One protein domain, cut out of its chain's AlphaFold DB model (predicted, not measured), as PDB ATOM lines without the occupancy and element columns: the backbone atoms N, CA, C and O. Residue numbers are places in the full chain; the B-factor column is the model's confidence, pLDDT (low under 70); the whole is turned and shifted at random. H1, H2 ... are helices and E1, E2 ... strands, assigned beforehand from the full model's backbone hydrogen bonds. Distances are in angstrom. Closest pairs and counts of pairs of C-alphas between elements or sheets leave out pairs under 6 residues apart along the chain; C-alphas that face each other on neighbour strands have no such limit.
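This is residues 90 to 205 of the 221 residues of an uncharacterized protein of Caenorhabditis nigoni (UniProt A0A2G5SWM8). A narrow sheet of three antiparallel strands, E1 - E2 - E3, has H1 packed slantwise over one face; H3 only grazes it, and residues 124 to 130, of which 126 to 130 belong to H2, stick out. The printed 116 residues hold, in order, H1 E1 H2 E2 E3 H3, class mixed, with under half in named elements. The whole is compact, radius of gyration of the C-alphas 14.3 A, spans 41 by 31 by 27 A.

Find C-alpha 135 at (-37.747, 38.407, 37.807); from there E2 runs 25.9 A to residue 143. E3, residues 151 to 159, measures 25.4 A; E1, residues 115 to 119, 13.8 A. H1 is residues 98 to 106, H2 126 to 131; H3, residues 178 to 187, ends at (-31.363, 17.662, 24.052).

In the hairpin E2 and E3, N 138 and O 156 are 2.8 A apart; between E1 and E2, N 116 and O 141, 2.9 A. H1's height over the sheet is 8.3 A; its closest C-alphas to E2 are Ala 101 and Trp 141, 6.7 A. Every helix O i to N i+4 pair is within hydrogen-bond range.

The printed part has no cut; E3 to H3 is a long link. pLDDT is under 70 at 33 residues, among them 157 to 173.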
ATOM      1  N   ARG A  90     -22.689  21.694  38.359       86.62
ATOM      2  CA  ARG A  90     -21.288  22.164  38.219       86.62
ATOM      3  C   ARG A  90     -21.101  23.344  37.254       86.62
ATOM      4  O   ARG A  90     -20.024  23.955  37.213       86.62
ATOM      5  N   TRP A  91     -22.111  23.601  36.432       87.75
ATOM      6  CA  TRP A  91     -22.187  24.730  35.512       87.75
ATOM      7  C   TRP A  91     -22.950  25.921  36.100       87.75
ATOM      8  O   TRP A  91     -22.967  26.964  35.454       87.75
ATOM      9  N   MET A  92     -23.560  25.801  37.285       87.56
ATOM     10  CA  MET A  92     -24.284  26.886  37.948       87.56
ATOM     11  C   MET A  92     -23.366  27.624  38.927       87.56
ATOM     12  O   MET A  92     -22.683  27.011  39.745       87.56
ATOM     13  N   PHE A  93     -23.351  28.952  38.845       87.81
ATOM     14  CA  PHE A  93     -22.531  29.817  39.684       87.81
ATOM     15  C   PHE A  93     -23.325  31.019  40.191       87.81
ATOM     16  O   PHE A  93     -24.297  31.462  39.578       87.81
ATOM     17  N   ASN A  94     -22.851  31.604  41.285       85.31
ATOM     18  CA  ASN A  94     -23.384  32.860  41.787       85.31
ATOM     19  C   ASN A  94     -22.522  34.024  41.296       85.31
ATOM     20  O   ASN A  94     -21.301  33.979  41.414       85.31
ATOM     21  N   GLU A  95     -23.171  35.048  40.742       84.81
ATOM     22  CA  GLU A  95     -22.582  36.376  40.512       84.81
ATOM     23  C   GLU A  95     -21.274  36.391  39.693       84.81
ATOM     24  O   GLU A  95     -20.339  37.137  39.986       84.81
ATOM     25  N   LEU A  96     -21.192  35.597  38.616       85.06
ATOM     26  CA  LEU A  96     -20.028  35.648  37.726       85.06
ATOM     27  C   LEU A  96     -20.021  36.919  36.871       85.06
ATOM     28  O   LEU A  96     -20.971  37.229  36.144       85.06
ATOM     29  N   ASN A  97     -18.882  37.606  36.886       83.56
ATOM     30  CA  ASN A  97     -18.549  38.607  35.881       83.56
ATOM     31  C   ASN A  97     -17.956  37.946  34.619       83.56
ATOM     32  O   ASN A  97     -17.658  36.750  34.604       83.56
ATOM     33  N   TYR A  98     -17.773  38.743  33.561       82.31
ATOM     34  CA  TYR A  98     -17.240  38.275  32.276       82.31
ATOM     35  C   TYR A  98     -15.904  37.529  32.428       82.31
ATOM     36  O   TYR A  98     -15.762  36.412  31.939       82.31
ATOM     37  N   TYR A  99     -14.944  38.119  33.146       84.69
ATOM     38  CA  TYR A  99     -13.592  37.571  33.279       84.69
ATOM     39  C   TYR A  99     -13.574  36.237  34.029       84.69
ATOM     40  O   TYR A  99     -12.851  35.320  33.646       84.69
ATOM     41  N   LEU A 100     -14.390  36.107  35.078       87.06
ATOM     42  CA  LEU A 100     -14.512  34.863  35.832       87.06
ATOM     43  C   LEU A 100     -15.209  33.776  35.011       87.06
ATOM     44  O   LEU A 100     -14.755  32.634  35.015       87.06
ATOM     45  N   ALA A 101     -16.268  34.121  34.274       85.44
ATOM     46  CA  ALA A 101     -16.933  33.180  33.377       85.44
ATOM     47  C   ALA A 101     -15.973  32.666  32.292       85.44
ATOM     48  O   ALA A 101     -15.854  31.456  32.093       85.44
ATOM     49  N   GLU A 102     -15.226  33.570  31.656       84.56
ATOM     50  CA  GLU A 102     -14.202  33.225  30.671       84.56
ATOM     51  C   GLU A 102     -13.109  32.337  31.285       84.56
ATOM     52  O   GLU A 102     -12.739  31.318  30.703       84.56
ATOM     53  N   HIS A 103     -12.621  32.665  32.485       84.44
ATOM     54  CA  HIS A 103     -11.634  31.854  33.195       84.44
ATOM     55  C   HIS A 103     -12.152  30.437  33.484       84.44
ATOM     56  O   HIS A 103     -11.457  29.457  33.206       84.44
ATOM     57  N   HIS A 104     -13.385  30.298  33.983       84.69
ATOM     58  CA  HIS A 104     -13.994  28.991  34.232       84.69
ATOM     59  C   HIS A 104     -14.129  28.155  32.955       84.69
ATOM     60  O   HIS A 104     -13.873  26.953  32.995       84.69
ATOM     61  N   LEU A 105     -14.494  28.770  31.829       82.75
ATOM     62  CA  LEU A 105     -14.607  28.081  30.542       82.75
ATOM     63  C   LEU A 105     -13.232  27.695  29.968       82.75
ATOM     64  O   LEU A 105     -13.068  26.578  29.475       82.75
ATOM     65  N   LYS A 106     -12.220  28.563  30.112       77.94
ATOM     66  CA  LYS A 106     -10.837  28.294  29.680       77.94
ATOM     67  C   LYS A 106     -10.182  27.159  30.450       77.94
ATOM     68  O   LYS A 106      -9.625  26.250  29.841       77.94
ATOM     69  N   MET A 107     -10.313  27.157  31.777       75.19
ATOM     70  CA  MET A 107      -9.808  26.078  32.638       75.19
ATOM     71  C   MET A 107     -10.422  24.710  32.308       75.19
ATOM     72  O   MET A 107      -9.908  23.679  32.733       75.19
ATOM     73  N   ARG A 108     -11.525  24.695  31.556       70.75
ATOM     74  CA  ARG A 108     -12.277  23.499  31.169       70.75
ATOM     75  C   ARG A 108     -12.068  23.111  29.697       70.75
ATOM     76  O   ARG A 108     -12.800  22.274  29.185       70.75
ATOM     77  N   GLY A 109     -11.061  23.688  29.036       66.75
ATOM     78  CA  GLY A 109     -10.616  23.287  27.698       66.75
ATOM     79  C   GLY A 109     -11.165  24.126  26.542       66.75
ATOM     80  O   GLY A 109     -10.838  23.831  25.396       66.75
ATOM     81  N   SER A 110     -11.962  25.172  26.813       72.56
ATOM     82  CA  SER A 110     -12.518  26.073  25.785       72.56
ATOM     83  C   SER A 110     -13.163  25.343  24.598       72.56
ATOM     84  O   SER A 110     -13.016  25.757  23.447       72.56
ATOM     85  N   HIS A 111     -13.866  24.237  24.849       77.94
ATOM     86  CA  HIS A 111     -14.559  23.522  23.782       77.94
ATOM     87  C   HIS A 111     -15.793  24.306  23.340       77.94
ATOM     88  O   HIS A 111     -16.548  24.785  24.187       77.94
ATOM     89  N   GLU A 112     -16.020  24.396  22.030       83.56
ATOM     90  CA  GLU A 112     -17.241  24.982  21.472       83.56
ATOM     91  C   GLU A 112     -18.486  24.372  22.137       83.56
ATOM     92  O   GLU A 112     -18.594  23.156  22.285       83.56
ATOM     93  N   GLY A 113     -19.410  25.230  22.571       81.50
ATOM     94  CA  GLY A 113     -20.634  24.819  23.256       81.50
ATOM     95  C   GLY A 113     -20.493  24.601  24.761       81.50
ATOM     96  O   GLY A 113     -21.517  24.485  25.434       81.50
ATOM     97  N   SER A 114     -19.273  24.613  25.314       86.44
ATOM     98  CA  SER A 114     -19.071  24.636  26.770       86.44
ATOM     99  C   SER A 114     -19.734  25.871  27.356       86.44
ATOM    100  O   SER A 114     -19.611  26.958  26.788       86.44
ATOM    101  N   PHE A 115     -20.402  25.719  28.498       88.44
ATOM    102  CA  PHE A 115     -21.184  26.800  29.080       88.44
ATOM    103  C   PHE A 115     -21.135  26.834  30.605       88.44
ATOM    104  O   PHE A 115     -20.817  25.845  31.268       88.44
ATOM    105  N   VAL A 116     -21.478  27.999  31.146       89.44
ATOM    106  CA  VAL A 116     -21.786  28.215  32.560       89.44
ATOM    107  C   VAL A 116     -22.986  29.152  32.675       89.44
ATOM    108  O   VAL A 116     -23.187  30.034  31.839       89.44
ATOM    109  N   VAL A 117     -23.793  28.965  33.710       88.12
ATOM    110  CA  VAL A 117     -24.919  29.832  34.050       88.12
ATOM    111  C   VAL A 117     -24.581  30.556  35.340       88.12
ATOM    112  O   VAL A 117     -24.091  29.942  36.285       88.12
ATOM    113  N   SER A 118     -24.841  31.858  35.386       88.44
ATOM    114  CA  SER A 118     -24.650  32.644  36.594       88.44
ATOM    115  C   SER A 118     -25.839  33.524  36.927       88.44
ATOM    116  O   SER A 118     -26.479  34.098  36.043       88.44
ATOM    117  N   THR A 119     -26.099  33.695  38.218       83.25
ATOM    118  CA  THR A 119     -26.915  34.819  38.685       83.25
ATOM    119  C   THR A 119     -26.179  36.137  38.437       83.25
ATOM    120  O   THR A 119     -24.953  36.166  38.296       83.25
ATOM    121  N   LEU A 120     -26.927  37.234  38.328       78.19
ATOM    122  CA  LEU A 120     -26.355  38.577  38.349       78.19
ATOM    123  C   LEU A 120     -26.310  39.115  39.787       78.19
ATOM    124  O   LEU A 120     -27.209  38.783  40.565       78.19
ATOM    125  N   PRO A 121     -25.303  39.943  40.129       77.88
ATOM    126  CA  PRO A 121     -25.226  40.581  41.438       77.88
ATOM    127  C   PRO A 121     -26.458  41.443  41.687       77.88
ATOM    128  O   PRO A 121     -26.962  42.094  40.766       77.88
ATOM    129  N   HIS A 122     -26.943  41.434  42.929       75.44
ATOM    130  CA  HIS A 122     -28.155  42.161  43.291       75.44
ATOM    131  C   HIS A 122     -28.014  43.657  42.952       75.44
ATOM    132  O   HIS A 122     -27.018  44.279  43.334       75.44
ATOM    133  N   PRO A 123     -28.990  44.268  42.257       75.56
ATOM    134  CA  PRO A 123     -28.882  45.655  41.843       75.56
ATOM    135  C   PRO A 123     -28.870  46.587  43.052       75.56
ATOM    136  O   PRO A 123     -29.589  46.380  44.038       75.56
ATOM    137  N   THR A 124     -28.078  47.650  42.951       78.12
ATOM    138  CA  THR A 124     -27.990  48.720  43.956       78.12
ATOM    139  C   THR A 124     -28.970  49.861  43.675       78.12
ATOM    140  O   THR A 124     -29.286  50.639  44.573       78.12
ATOM    141  N   ASN A 125     -29.490  49.960  42.447       85.50
ATOM    142  CA  ASN A 125     -30.445  50.986  42.045       85.50
ATOM    143  C   ASN A 125     -31.893  50.555  42.339       85.50
ATOM    144  O   ASN A 125     -32.309  49.462  41.956       85.50
ATOM    145  N   LYS A 126     -32.684  51.449  42.945       79.75
ATOM    146  CA  LYS A 126     -34.101  51.229  43.285       79.75
ATOM    147  C   LYS A 126     -34.964  50.793  42.093       79.75
ATOM    148  O   LYS A 126     -35.830  49.942  42.259       79.75
ATOM    149  N   VAL A 127     -34.712  51.329  40.897       77.62
ATOM    150  CA  VAL A 127     -35.482  50.994  39.684       77.62
ATOM    151  C   VAL A 127     -35.263  49.534  39.282       77.62
ATOM    152  O   VAL A 127     -36.211  48.802  39.008       77.62
ATOM    153  N   GLU A 128     -34.011  49.081  39.290       73.38
ATOM    154  CA  GLU A 128     -33.669  47.690  38.983       73.38
ATOM    155  C   GLU A 128     -34.118  46.746  40.104       73.38
ATOM    156  O   GLU A 128     -34.607  45.654  39.823       73.38
ATOM    157  N   GLN A 129     -34.037  47.174  41.366       74.88
ATOM    158  CA  GLN A 129     -34.559  46.412  42.504       74.88
ATOM    159  C   GLN A 129     -36.063  46.150  42.380       74.88
ATOM    160  O   GLN A 129     -36.506  45.031  42.629       74.88
ATOM    161  N   GLU A 130     -36.857  47.138  41.954       75.31
ATOM    162  CA  GLU A 130     -38.292  46.951  41.716       75.31
ATOM    163  C   GLU A 130     -38.581  45.977  40.577       75.31
ATOM    164  O   GLU A 130     -39.461  45.126  40.702       75.31
ATOM    165  N   GLN A 131     -37.811  46.045  39.494       69.06
ATOM    166  CA  GLN A 131     -37.917  45.083  38.400       69.06
ATOM    167  C   GLN A 131     -37.566  43.661  38.871       69.06
ATOM    168  O   GLN A 131     -38.276  42.698  38.567       69.06
ATOM    169  N   TRP A 132     -36.531  43.535  39.705       71.81
ATOM    170  CA  TRP A 132     -36.069  42.258  40.244       71.81
ATOM    171  C   TRP A 132     -36.996  41.646  41.305       71.81
ATOM    172  O   TRP A 132     -36.795  40.495  41.708       71.81
ATOM    173  N   LYS A 133     -38.045  42.360  41.738       66.69
ATOM    174  CA  LYS A 133     -39.144  41.766  42.521       66.69
ATOM    175  C   LYS A 133     -39.891  40.709  41.709       66.69
ATOM    176  O   LYS A 133     -40.398  39.742  42.269       66.69
ATOM    177  N   PHE A 134     -39.953  40.872  40.387       66.50
ATOM    178  CA  PHE A 134     -40.766  40.023  39.516       66.50
ATOM    179  C   PHE A 134     -39.950  39.060  38.669       66.50
ATOM    180  O   PHE A 134     -40.506  38.064  38.205       66.50
ATOM    181  N   PHE A 135     -38.651  39.307  38.506       69.25
ATOM    182  CA  PHE A 135     -37.747  38.407  37.807       69.25
ATOM    183  C   PHE A 135     -36.321  38.424  38.375       69.25
ATOM    184  O   PHE A 135     -35.921  39.355  39.054       69.25
ATOM    185  N   GLN A 136     -35.539  37.385  38.112       73.12
ATOM    186  CA  GLN A 136     -34.105  37.325  38.346       73.12
ATOM    187  C   GLN A 136     -33.413  37.142  36.989       73.12
ATOM    188  O   GLN A 136     -33.616  36.140  36.312       73.12
ATOM    189  N   PRO A 137     -32.625  38.099  36.504       74.12
ATOM    190  CA  PRO A 137     -31.849  37.861  35.300       74.12
ATOM    191  C   PRO A 137     -30.710  36.876  35.606       74.12
ATOM    192  O   PRO A 137     -29.974  37.018  36.583       74.12
ATOM    193  N   LEU A 138     -30.570  35.877  34.743       81.50
ATOM    194  CA  LEU A 138     -29.459  34.935  34.722       81.50
ATOM    195  C   LEU A 138     -28.636  35.189  33.458       81.50
ATOM    196  O   LEU A 138     -29.188  35.543  32.415       81.50
ATOM    197  N   LYS A 139     -27.324  34.983  33.519       84.62
ATOM    198  CA  LYS A 139     -26.455  34.991  32.339       84.62
ATOM    199  C   LYS A 139     -26.026  33.578  31.993       84.62
ATOM    200  O   LYS A 139     -25.443  32.886  32.819       84.62
ATOM    201  N   LEU A 140     -26.291  33.178  30.756       87.19
ATOM    202  CA  LEU A 140     -25.721  31.990  30.139       87.19
ATOM    203  C   LEU A 140     -24.495  32.416  29.338       87.19
ATOM    204  O   LEU A 140     -24.634  33.110  28.333       87.19
ATOM    205  N   TRP A 141     -23.321  31.992  29.783       87.31
ATOM    206  CA  TRP A 141     -22.041  32.202  29.117       87.31
ATOM    207  C   TRP A 141     -21.658  30.940  28.359       87.31
ATOM    208  O   TRP A 141     -21.792  29.849  28.911       87.31
ATOM    209  N   PHE A 142     -21.175  31.061  27.126       87.12
ATOM    210  CA  PHE A 142     -20.811  29.900  26.315       87.12
ATOM    211  C   PHE A 142     -19.670  30.192  25.344       87.12
ATOM    212  O   PHE A 142     -19.467  31.326  24.913       87.12
ATOM    213  N   VAL A 143     -18.930  29.144  24.988       84.25
ATOM    214  CA  VAL A 143     -17.829  29.207  24.022       84.25
ATOM    215  C   VAL A 143     -18.368  29.051  22.604       84.25
ATOM    216  O   VAL A 143     -19.097  28.102  22.314       84.25
ATOM    217  N   THR A 144     -17.977  29.958  21.714       82.94
ATOM    218  CA  THR A 144     -18.349  29.937  20.288       82.94
ATOM    219  C   THR A 144     -17.247  29.334  19.409       82.94
ATOM    220  O   THR A 144     -16.089  29.263  19.816       82.94
ATOM    221  N   ARG A 145     -17.584  28.956  18.165       69.56
ATOM    222  CA  ARG A 145     -16.658  28.398  17.151       69.56
ATOM    223  C   ARG A 145     -15.542  29.347  16.680       69.56
ATOM    224  O   ARG A 145     -14.839  29.035  15.719       69.56
ATOM    225  N   SER A 146     -15.389  30.540  17.259       61.38
ATOM    226  CA  SER A 146     -14.338  31.455  16.808       61.38
ATOM    227  C   SER A 146     -12.957  30.811  17.000       61.38
ATOM    228  O   SER A 146     -12.743  30.058  17.946       61.38
ATOM    229  N   LEU A 147     -11.994  31.136  16.128       51.16
ATOM    230  CA  LEU A 147     -10.594  30.671  16.219       51.16
ATOM    231  C   LEU A 147      -9.935  30.960  17.583       51.16
ATOM    232  O   LEU A 147      -8.908  30.387  17.923       51.16
ATOM    233  N   THR A 148     -10.533  31.867  18.350       58.59
ATOM    234  CA  THR A 148     -10.113  32.341  19.668       58.59
ATOM    235  C   THR A 148     -10.914  31.742  20.833       58.59
ATOM    236  O   THR A 148     -10.562  32.003  21.980       58.59
ATOM    237  N   GLY A 149     -11.985  30.977  20.575       60.47
ATOM    238  CA  GLY A 149     -12.875  30.441  21.613       60.47
ATOM    239  C   GLY A 149     -13.600  31.531  22.413       60.47
ATOM    240  O   GLY A 149     -13.684  31.441  23.637       60.47
ATOM    241  N   ILE A 150     -14.077  32.591  21.744       65.38
ATOM    242  CA  ILE A 150     -14.703  33.748  22.407       65.38
ATOM    243  C   ILE A 150     -15.887  33.278  23.248       65.38
ATOM    244  O   ILE A 150     -16.778  32.577  22.754       65.38
ATOM    245  N   THR A 151     -15.880  33.717  24.507       70.19
ATOM    246  CA  THR A 151     -17.012  33.584  25.417       70.19
ATOM    247  C   THR A 151     -18.055  34.636  25.047       70.19
ATOM    248  O   THR A 151     -17.812  35.832  25.198       70.19
ATOM    249  N   ASP A 152     -19.206  34.197  24.544       77.19
ATOM    250  CA  ASP A 152     -20.383  35.047  24.341       77.19
ATOM    251  C   ASP A 152     -21.394  34.806  25.474       77.19
ATOM    252  O   ASP A 152     -21.246  33.882  26.283       77.19
ATOM    253  N   SER A 153     -22.415  35.657  25.572       76.31
ATOM    254  CA  SER A 153     -23.443  35.526  26.602       76.31
ATOM    255  C   SER A 153     -24.843  35.871  26.121       76.31
ATOM    256  O   SER A 153     -25.046  36.752  25.287       76.31
ATOM    257  N   VAL A 154     -25.828  35.193  26.704       75.75
ATOM    258  CA  VAL A 154     -27.250  35.507  26.554       75.75
ATOM    259  C   VAL A 154     -27.873  35.656  27.936       75.75
ATOM    260  O   VAL A 154     -27.624  34.856  28.838       75.75
ATOM    261  N   THR A 155     -28.710  36.678  28.100       73.44
ATOM    262  CA  THR A 155     -29.495  36.866  29.321       73.44
ATOM    263  C   THR A 155     -30.752  36.002  29.267       73.44
ATOM    264  O   THR A 155     -31.554  36.107  28.341       73.44
ATOM    265  N   ILE A 156     -30.939  35.170  30.287       71.00
ATOM    266  CA  ILE A 156     -32.150  34.395  30.539       71.00
ATOM    267  C   ILE A 156     -32.957  35.150  31.598       71.00
ATOM    268  O   ILE A 156     -32.453  35.445  32.679       71.00
ATOM    269  N   LEU A 157     -34.217  35.467  31.306       66.00
ATOM    270  CA  LEU A 157     -35.113  36.091  32.281       66.00
ATOM    271  C   LEU A 157     -35.818  35.014  33.108       66.00
ATOM    272  O   LEU A 157     -36.514  34.162  32.551       66.00
ATOM    273  N   TRP A 158     -35.636  35.056  34.429       64.88
ATOM    274  CA  TRP A 158     -36.241  34.124  35.379       64.88
ATOM    275  C   TRP A 158     -37.413  34.774  36.107       64.88
ATOM    276  O   TRP A 158     -37.194  35.591  36.987       64.88
ATOM    277  N   LEU A 159     -38.665  34.462  35.786       63.16
ATOM    278  CA  LEU A 159     -39.797  35.098  36.475       63.16
ATOM    279  C   LEU A 159     -39.950  34.559  37.914       63.16
ATOM    280  O   LEU A 159     -40.131  33.361  38.117       63.16
ATOM    281  N   LYS A 160     -39.913  35.455  38.911       61.97
ATOM    282  CA  LYS A 160     -40.153  35.157  40.338       61.97
ATOM    283  C   LYS A 160     -41.647  35.080  40.669       61.97
ATOM    284  O   LYS A 160     -42.053  34.323  41.543       61.97
ATOM    285  N   ARG A 161     -42.476  35.861  39.962       47.38
ATOM    286  CA  ARG A 161     -43.846  36.206  40.385       47.38
ATOM    287  C   ARG A 161     -44.879  35.073  40.310       47.38
ATOM    288  O   ARG A 161     -45.969  35.237  40.842       47.38
ATOM    289  N   GLU A 162     -44.568  33.936  39.687       46.59
ATOM    290  CA  GLU A 162     -45.530  32.829  39.570       46.59
ATOM    291  C   GLU A 162     -45.269  31.651  40.518       46.59
ATOM    292  O   GLU A 162     -46.029  30.690  40.448       46.59
ATOM    293  N   ASN A 163     -44.256  31.647  41.406       45.44
ATOM    294  CA  ASN A 163     -43.933  30.448  42.225       45.44
ATOM    295  C   ASN A 163     -43.921  29.140  41.377       45.44
ATOM    296  O   ASN A 163     -44.235  28.042  41.851       45.44
ATOM    297  N   PHE A 164     -43.644  29.340  40.087       39.69
ATOM    298  CA  PHE A 164     -43.557  28.476  38.930       39.69
ATOM    299  C   PHE A 164     -42.491  29.169  38.112       39.69
ATOM    300  O   PHE A 164     -42.680  30.253  37.555       39.69
ATOM    301  N   PHE A 165     -41.333  28.550  38.122       43.53
ATOM    302  CA  PHE A 165     -40.202  28.990  37.359       43.53
ATOM    303  C   PHE A 165     -40.611  29.027  35.882       43.53
ATOM    304  O   PHE A 165     -41.172  28.082  35.329       43.53
ATOM    305  N   THR A 166     -40.485  30.191  35.265       40.34
ATOM    306  CA  THR A 166     -40.909  30.405  33.886       40.34
ATOM    307  C   THR A 166     -39.817  31.190  33.195       40.34
ATOM    308  O   THR A 166     -39.724  32.406  33.321       40.34
ATOM    309  N   SER A 167     -38.935  30.474  32.498       44.09
ATOM    310  CA  SER A 167     -37.924  31.091  31.650       44.09
ATOM    311  C   SER A 167     -38.499  31.354  30.262       44.09
ATOM    312  O   SER A 167     -38.903  30.422  29.563       44.09
ATOM    313  N   SER A 168     -38.474  32.601  29.812       38.81
ATOM    314  CA  SER A 168     -38.789  32.957  28.430       38.81
ATOM    315  C   SER A 168     -37.514  32.971  27.586       38.81
ATOM    316  O   SER A 168     -36.945  34.034  27.364       38.81
ATOM    317  N   VAL A 169     -37.034  31.812  27.120       45.62
ATOM    318  CA  VAL A 169     -35.956  31.792  26.100       45.62
ATOM    319  C   VAL A 169     -36.222  30.825  24.941       45.62
ATOM    320  O   VAL A 169     -35.627  30.967  23.879       45.62
ATOM    321  N   VAL A 170     -37.209  29.924  25.030       51.44
ATOM    322  CA  VAL A 170     -37.582  29.080  23.880       51.44
ATOM    323  C   VAL A 170     -39.081  29.128  23.618       51.44
ATOM    324  O   VAL A 170     -39.843  28.369  24.212       51.44
ATOM    325  N   LYS A 171     -39.507  30.002  22.695       56.38
ATOM    326  CA  LYS A 171     -40.846  29.986  22.067       56.38
ATOM    327  C   LYS A 171     -42.020  29.769  23.051       56.38
ATOM    328  O   LYS A 171     -42.894  28.948  22.795       56.38
ATOM    329  N   GLY A 172     -42.018  30.452  24.200       59.12
ATOM    330  CA  GLY A 172     -43.116  30.390  25.177       59.12
ATOM    331  C   GLY A 172     -43.209  29.107  26.021       59.12
ATOM    332  O   GLY A 172     -44.185  28.945  26.752       59.12
ATOM    333  N   LYS A 173     -42.222  28.199  25.966       66.44
ATOM    334  CA  LYS A 173     -42.178  27.031  26.861       66.44
ATOM    335  C   LYS A 173     -41.758  27.418  28.276       66.44
ATOM    336  O   LYS A 173     -40.822  28.188  28.469       66.44
ATOM    337  N   ARG A 174     -42.454  26.839  29.253       71.38
ATOM    338  CA  ARG A 174     -42.257  27.038  30.693       71.38
ATOM    339  C   ARG A 174     -41.461  25.858  31.267       71.38
ATOM    340  O   ARG A 174     -41.756  24.719  30.913       71.38
ATOM    341  N   PHE A 175     -40.479  26.123  32.132       75.50
ATOM    342  CA  PHE A 175     -39.588  25.101  32.699       75.50
ATOM    343  C   PHE A 175     -39.535  25.195  34.221       75.50
ATOM    344  O   PHE A 175     -39.297  26.283  34.731       75.50
ATOM    345  N   PRO A 176     -39.683  24.076  34.947       74.94
ATOM    346  CA  PRO A 176     -39.808  24.090  36.400       74.94
ATOM    347  C   PRO A 176     -38.516  24.434  37.148       74.94
ATOM    348  O   PRO A 176     -38.600  24.693  38.333       74.94
ATOM    349  N   ASN A 177     -37.338  24.409  36.528       79.38
ATOM    350  CA  ASN A 177     -36.080  24.884  37.115       79.38
ATOM    351  C   ASN A 177     -35.033  25.141  36.007       79.38
ATOM    352  O   ASN A 177     -35.286  24.826  34.836       79.38
ATOM    353  N   ILE A 178     -33.892  25.752  36.353       82.25
ATOM    354  CA  ILE A 178     -32.844  26.129  35.384       82.25
ATOM    355  C   ILE A 178     -32.272  24.862  34.743       82.25
ATOM    356  O   ILE A 178     -32.070  24.809  33.531       82.25
ATOM    357  N   THR A 179     -32.097  23.810  35.542       86.19
ATOM    358  CA  THR A 179     -31.627  22.495  35.096       86.19
ATOM    359  C   THR A 179     -32.495  21.938  33.968       86.19
ATOM    360  O   THR A 179     -31.979  21.562  32.916       86.19
ATOM    361  N   SER A 180     -33.824  21.955  34.126       83.62
ATOM    362  CA  SER A 180     -34.755  21.468  33.098       83.62
ATOM    363  C   SER A 180     -34.680  22.280  31.804       83.62
ATOM    364  O   SER A 180     -34.795  21.716  30.715       83.62
ATOM    365  N   LEU A 181     -34.486  23.600  31.904       83.19
ATOM    366  CA  LEU A 181     -34.294  24.465  30.739       83.19
ATOM    367  C   LEU A 181     -33.009  24.097  29.990       83.19
ATOM    368  O   LEU A 181     -33.039  23.913  28.773       83.19
ATOM    369  N   VAL A 182     -31.889  24.000  30.706       83.62
ATOM    370  CA  VAL A 182     -30.574  23.712  30.123       83.62
ATOM    371  C   VAL A 182     -30.570  22.340  29.454       83.62
ATOM    372  O   VAL A 182     -30.180  22.239  28.290       83.62
ATOM    373  N   HIS A 183     -31.097  21.309  30.123       85.25
ATOM    374  CA  HIS A 183     -31.248  19.977  29.532       85.25
ATOM    375  C   HIS A 183     -32.070  20.024  28.246       85.25
ATOM    376  O   HIS A 183     -31.652  19.487  27.226       85.25
ATOM    377  N   TYR A 184     -33.197  20.739  28.249       83.62
ATOM    378  CA  TYR A 184     -34.016  20.880  27.053       83.62
ATOM    379  C   TYR A 184     -33.277  21.584  25.901       83.62
ATOM    380  O   TYR A 184     -33.417  21.173  24.748       83.62
ATOM    381  N   ILE A 185     -32.488  22.629  26.187       83.12
ATOM    382  CA  ILE A 185     -31.665  23.323  25.180       83.12
ATOM    383  C   ILE A 185     -30.660  22.353  24.545       83.12
ATOM    384  O   ILE A 185     -30.562  22.312  23.315       83.12
ATOM    385  N   ILE A 186     -29.973  21.553  25.362       85.56
ATOM    386  CA  ILE A 186     -28.973  20.571  24.921       85.56
ATOM    387  C   ILE A 186     -29.635  19.442  24.121       85.56
ATOM    388  O   ILE A 186     -29.271  19.200  22.970       85.56
ATOM    389  N   GLU A 187     -30.660  18.789  24.678       84.75
ATOM    390  CA  GLU A 187     -31.363  17.662  24.052       84.75
ATOM    391  C   GLU A 187     -31.990  18.040  22.708       84.75
ATOM    392  O   GLU A 187     -31.961  17.265  21.748       84.75
ATOM    393  N   LYS A 188     -32.569  19.243  22.617       82.50
ATOM    394  CA  LYS A 188     -33.170  19.751  21.377       82.50
ATOM    395  C   LYS A 188     -32.169  20.438  20.458       82.50
ATOM    396  O   LYS A 188     -32.583  20.924  19.406       82.50
ATOM    397  N   LYS A 189     -30.882  20.463  20.822       82.94
ATOM    398  CA  LYS A 189     -29.796  21.104  20.068       82.94
ATOM    399  C   LYS A 189     -30.154  22.531  19.645       82.94
ATOM    400  O   LYS A 189     -29.927  22.939  18.504       82.94
ATOM    401  N   ILE A 190     -30.776  23.277  20.557       82.94
ATOM    402  CA  ILE A 190     -31.185  24.656  20.301       82.94
ATOM    403  C   ILE A 190     -29.923  25.505  20.223       82.94
ATOM    404  O   ILE A 190     -29.109  25.510  21.144       82.94
ATOM    405  N   LYS A 191     -29.768  26.228  19.114       83.00
ATOM    406  CA  LYS A 191     -28.653  27.152  18.943       83.00
ATOM    407  C   LYS A 191     -28.880  28.403  19.790       83.00
ATOM    408  O   LYS A 191     -29.941  29.020  19.700       83.00
ATOM    409  N   VAL A 192     -27.880  28.776  20.578       80.25
ATOM    410  CA  VAL A 192     -27.859  29.988  21.407       80.25
ATOM    411  C   VAL A 192     -26.852  30.995  20.854       80.25
ATOM    412  O   VAL A 192     -25.861  30.602  20.241       80.25
ATOM    413  N   GLY A 193     -27.105  32.291  21.051       73.69
ATOM    414  CA  GLY A 193     -26.264  33.382  20.542       73.69
ATOM    415  C   GLY A 193     -26.795  34.047  19.270       73.69
ATOM    416  O   GLY A 193     -27.882  33.736  18.782       73.69
ATOM    417  N   LYS A 194     -26.028  35.003  18.736       70.94
ATOM    418  CA  LYS A 194     -26.357  35.711  17.483       70.94
ATOM    419  C   LYS A 194     -26.203  34.765  16.290       70.94
ATOM    420  O   LYS A 194     -25.303  33.937  16.310       70.94
ATOM    421  N   GLU A 195     -26.997  34.914  15.223       66.00
ATOM    422  CA  GLU A 195     -27.031  33.968  14.083       66.00
ATOM    423  C   GLU A 195     -25.643  33.547  13.560       66.00
ATOM    424  O   GLU A 195     -25.394  32.353  13.384       66.00
ATOM    425  N   LYS A 196     -24.712  34.501  13.400       66.94
ATOM    426  CA  LYS A 196     -23.337  34.249  12.921       66.94
ATOM    427  C   LYS A 196     -22.441  33.475  13.901       66.94
ATOM    428  O   LYS A 196     -21.487  32.849  13.459       66.94
ATOM    429  N   TRP A 197     -22.746  33.506  15.196       69.50
ATOM    430  CA  TRP A 197     -21.966  32.880  16.277       69.50
ATOM    431  C   TRP A 197     -22.806  31.884  17.084       69.50
ATOM    432  O   TRP A 197     -22.502  31.557  18.231       69.50
ATOM    433  N   SER A 198     -23.900  31.423  16.478       78.75
ATOM    434  CA  SER A 198     -24.874  30.580  17.147       78.75
ATOM    435  C   SER A 198     -24.294  29.188  17.387       78.75
ATOM    436  O   SER A 198     -23.776  28.551  16.470       78.75
ATOM    437  N   THR A 199     -24.365  28.722  18.631       82.62
ATOM    438  CA  THR A 199     -23.686  27.500  19.084       82.62
ATOM    439  C   THR A 199     -24.668  26.584  19.806       82.62
ATOM    440  O   THR A 199     -25.626  27.053  20.418       82.62
ATOM    441  N   VAL A 200     -24.471  25.267  19.712       85.62
ATOM    442  CA  VAL A 200     -25.243  24.286  20.489       85.62
ATOM    443  C   VAL A 200     -24.528  24.042  21.810       85.62
ATOM    444  O   VAL A 200     -23.328  23.787  21.814       85.62
ATOM    445  N   LEU A 201     -25.262  24.119  22.920       86.25
ATOM    446  CA  LEU A 201     -24.695  23.856  24.239       86.25
ATOM    447  C   LEU A 201     -24.307  22.385  24.391       86.25
ATOM    448  O   LEU A 201     -25.048  21.492  23.973       86.25
ATOM    449  N   VAL A 202     -23.173  22.149  25.042       82.38
ATOM    450  CA  VAL A 202     -22.680  20.820  25.398       82.38
ATOM    451  C   VAL A 202     -22.375  20.814  26.886       82.38
ATOM    452  O   VAL A 202     -21.619  21.653  27.379       82.38
ATOM    453  N   ASP A 203     -22.983  19.877  27.609       74.62
ATOM    454  CA  ASP A 203     -22.661  19.677  29.014       74.62
ATOM    455  C   ASP A 203     -21.331  18.932  29.132       74.62
ATOM    456  O   ASP A 203     -21.245  17.717  29.017       74.62
ATOM    457  N   VAL A 204     -20.272  19.699  29.359       67.00
ATOM    458  CA  VAL A 204     -18.928  19.184  29.637       67.00
ATOM    459  C   VAL A 204     -18.775  18.673  31.083       67.00
ATOM    460  O   VAL A 204     -17.697  18.206  31.447       67.00
ATOM    461  N   PHE A 205     -19.820  18.750  31.921       61.50
ATOM    462  CA  PHE A 205     -19.807  18.305  33.325       61.50
ATOM    463  C   PHE A 205     -20.413  16.937  33.559       61.50
ATOM    464  O   PHE A 205     -20.082  16.307  34.572       61.50
TER     465      PHE A 205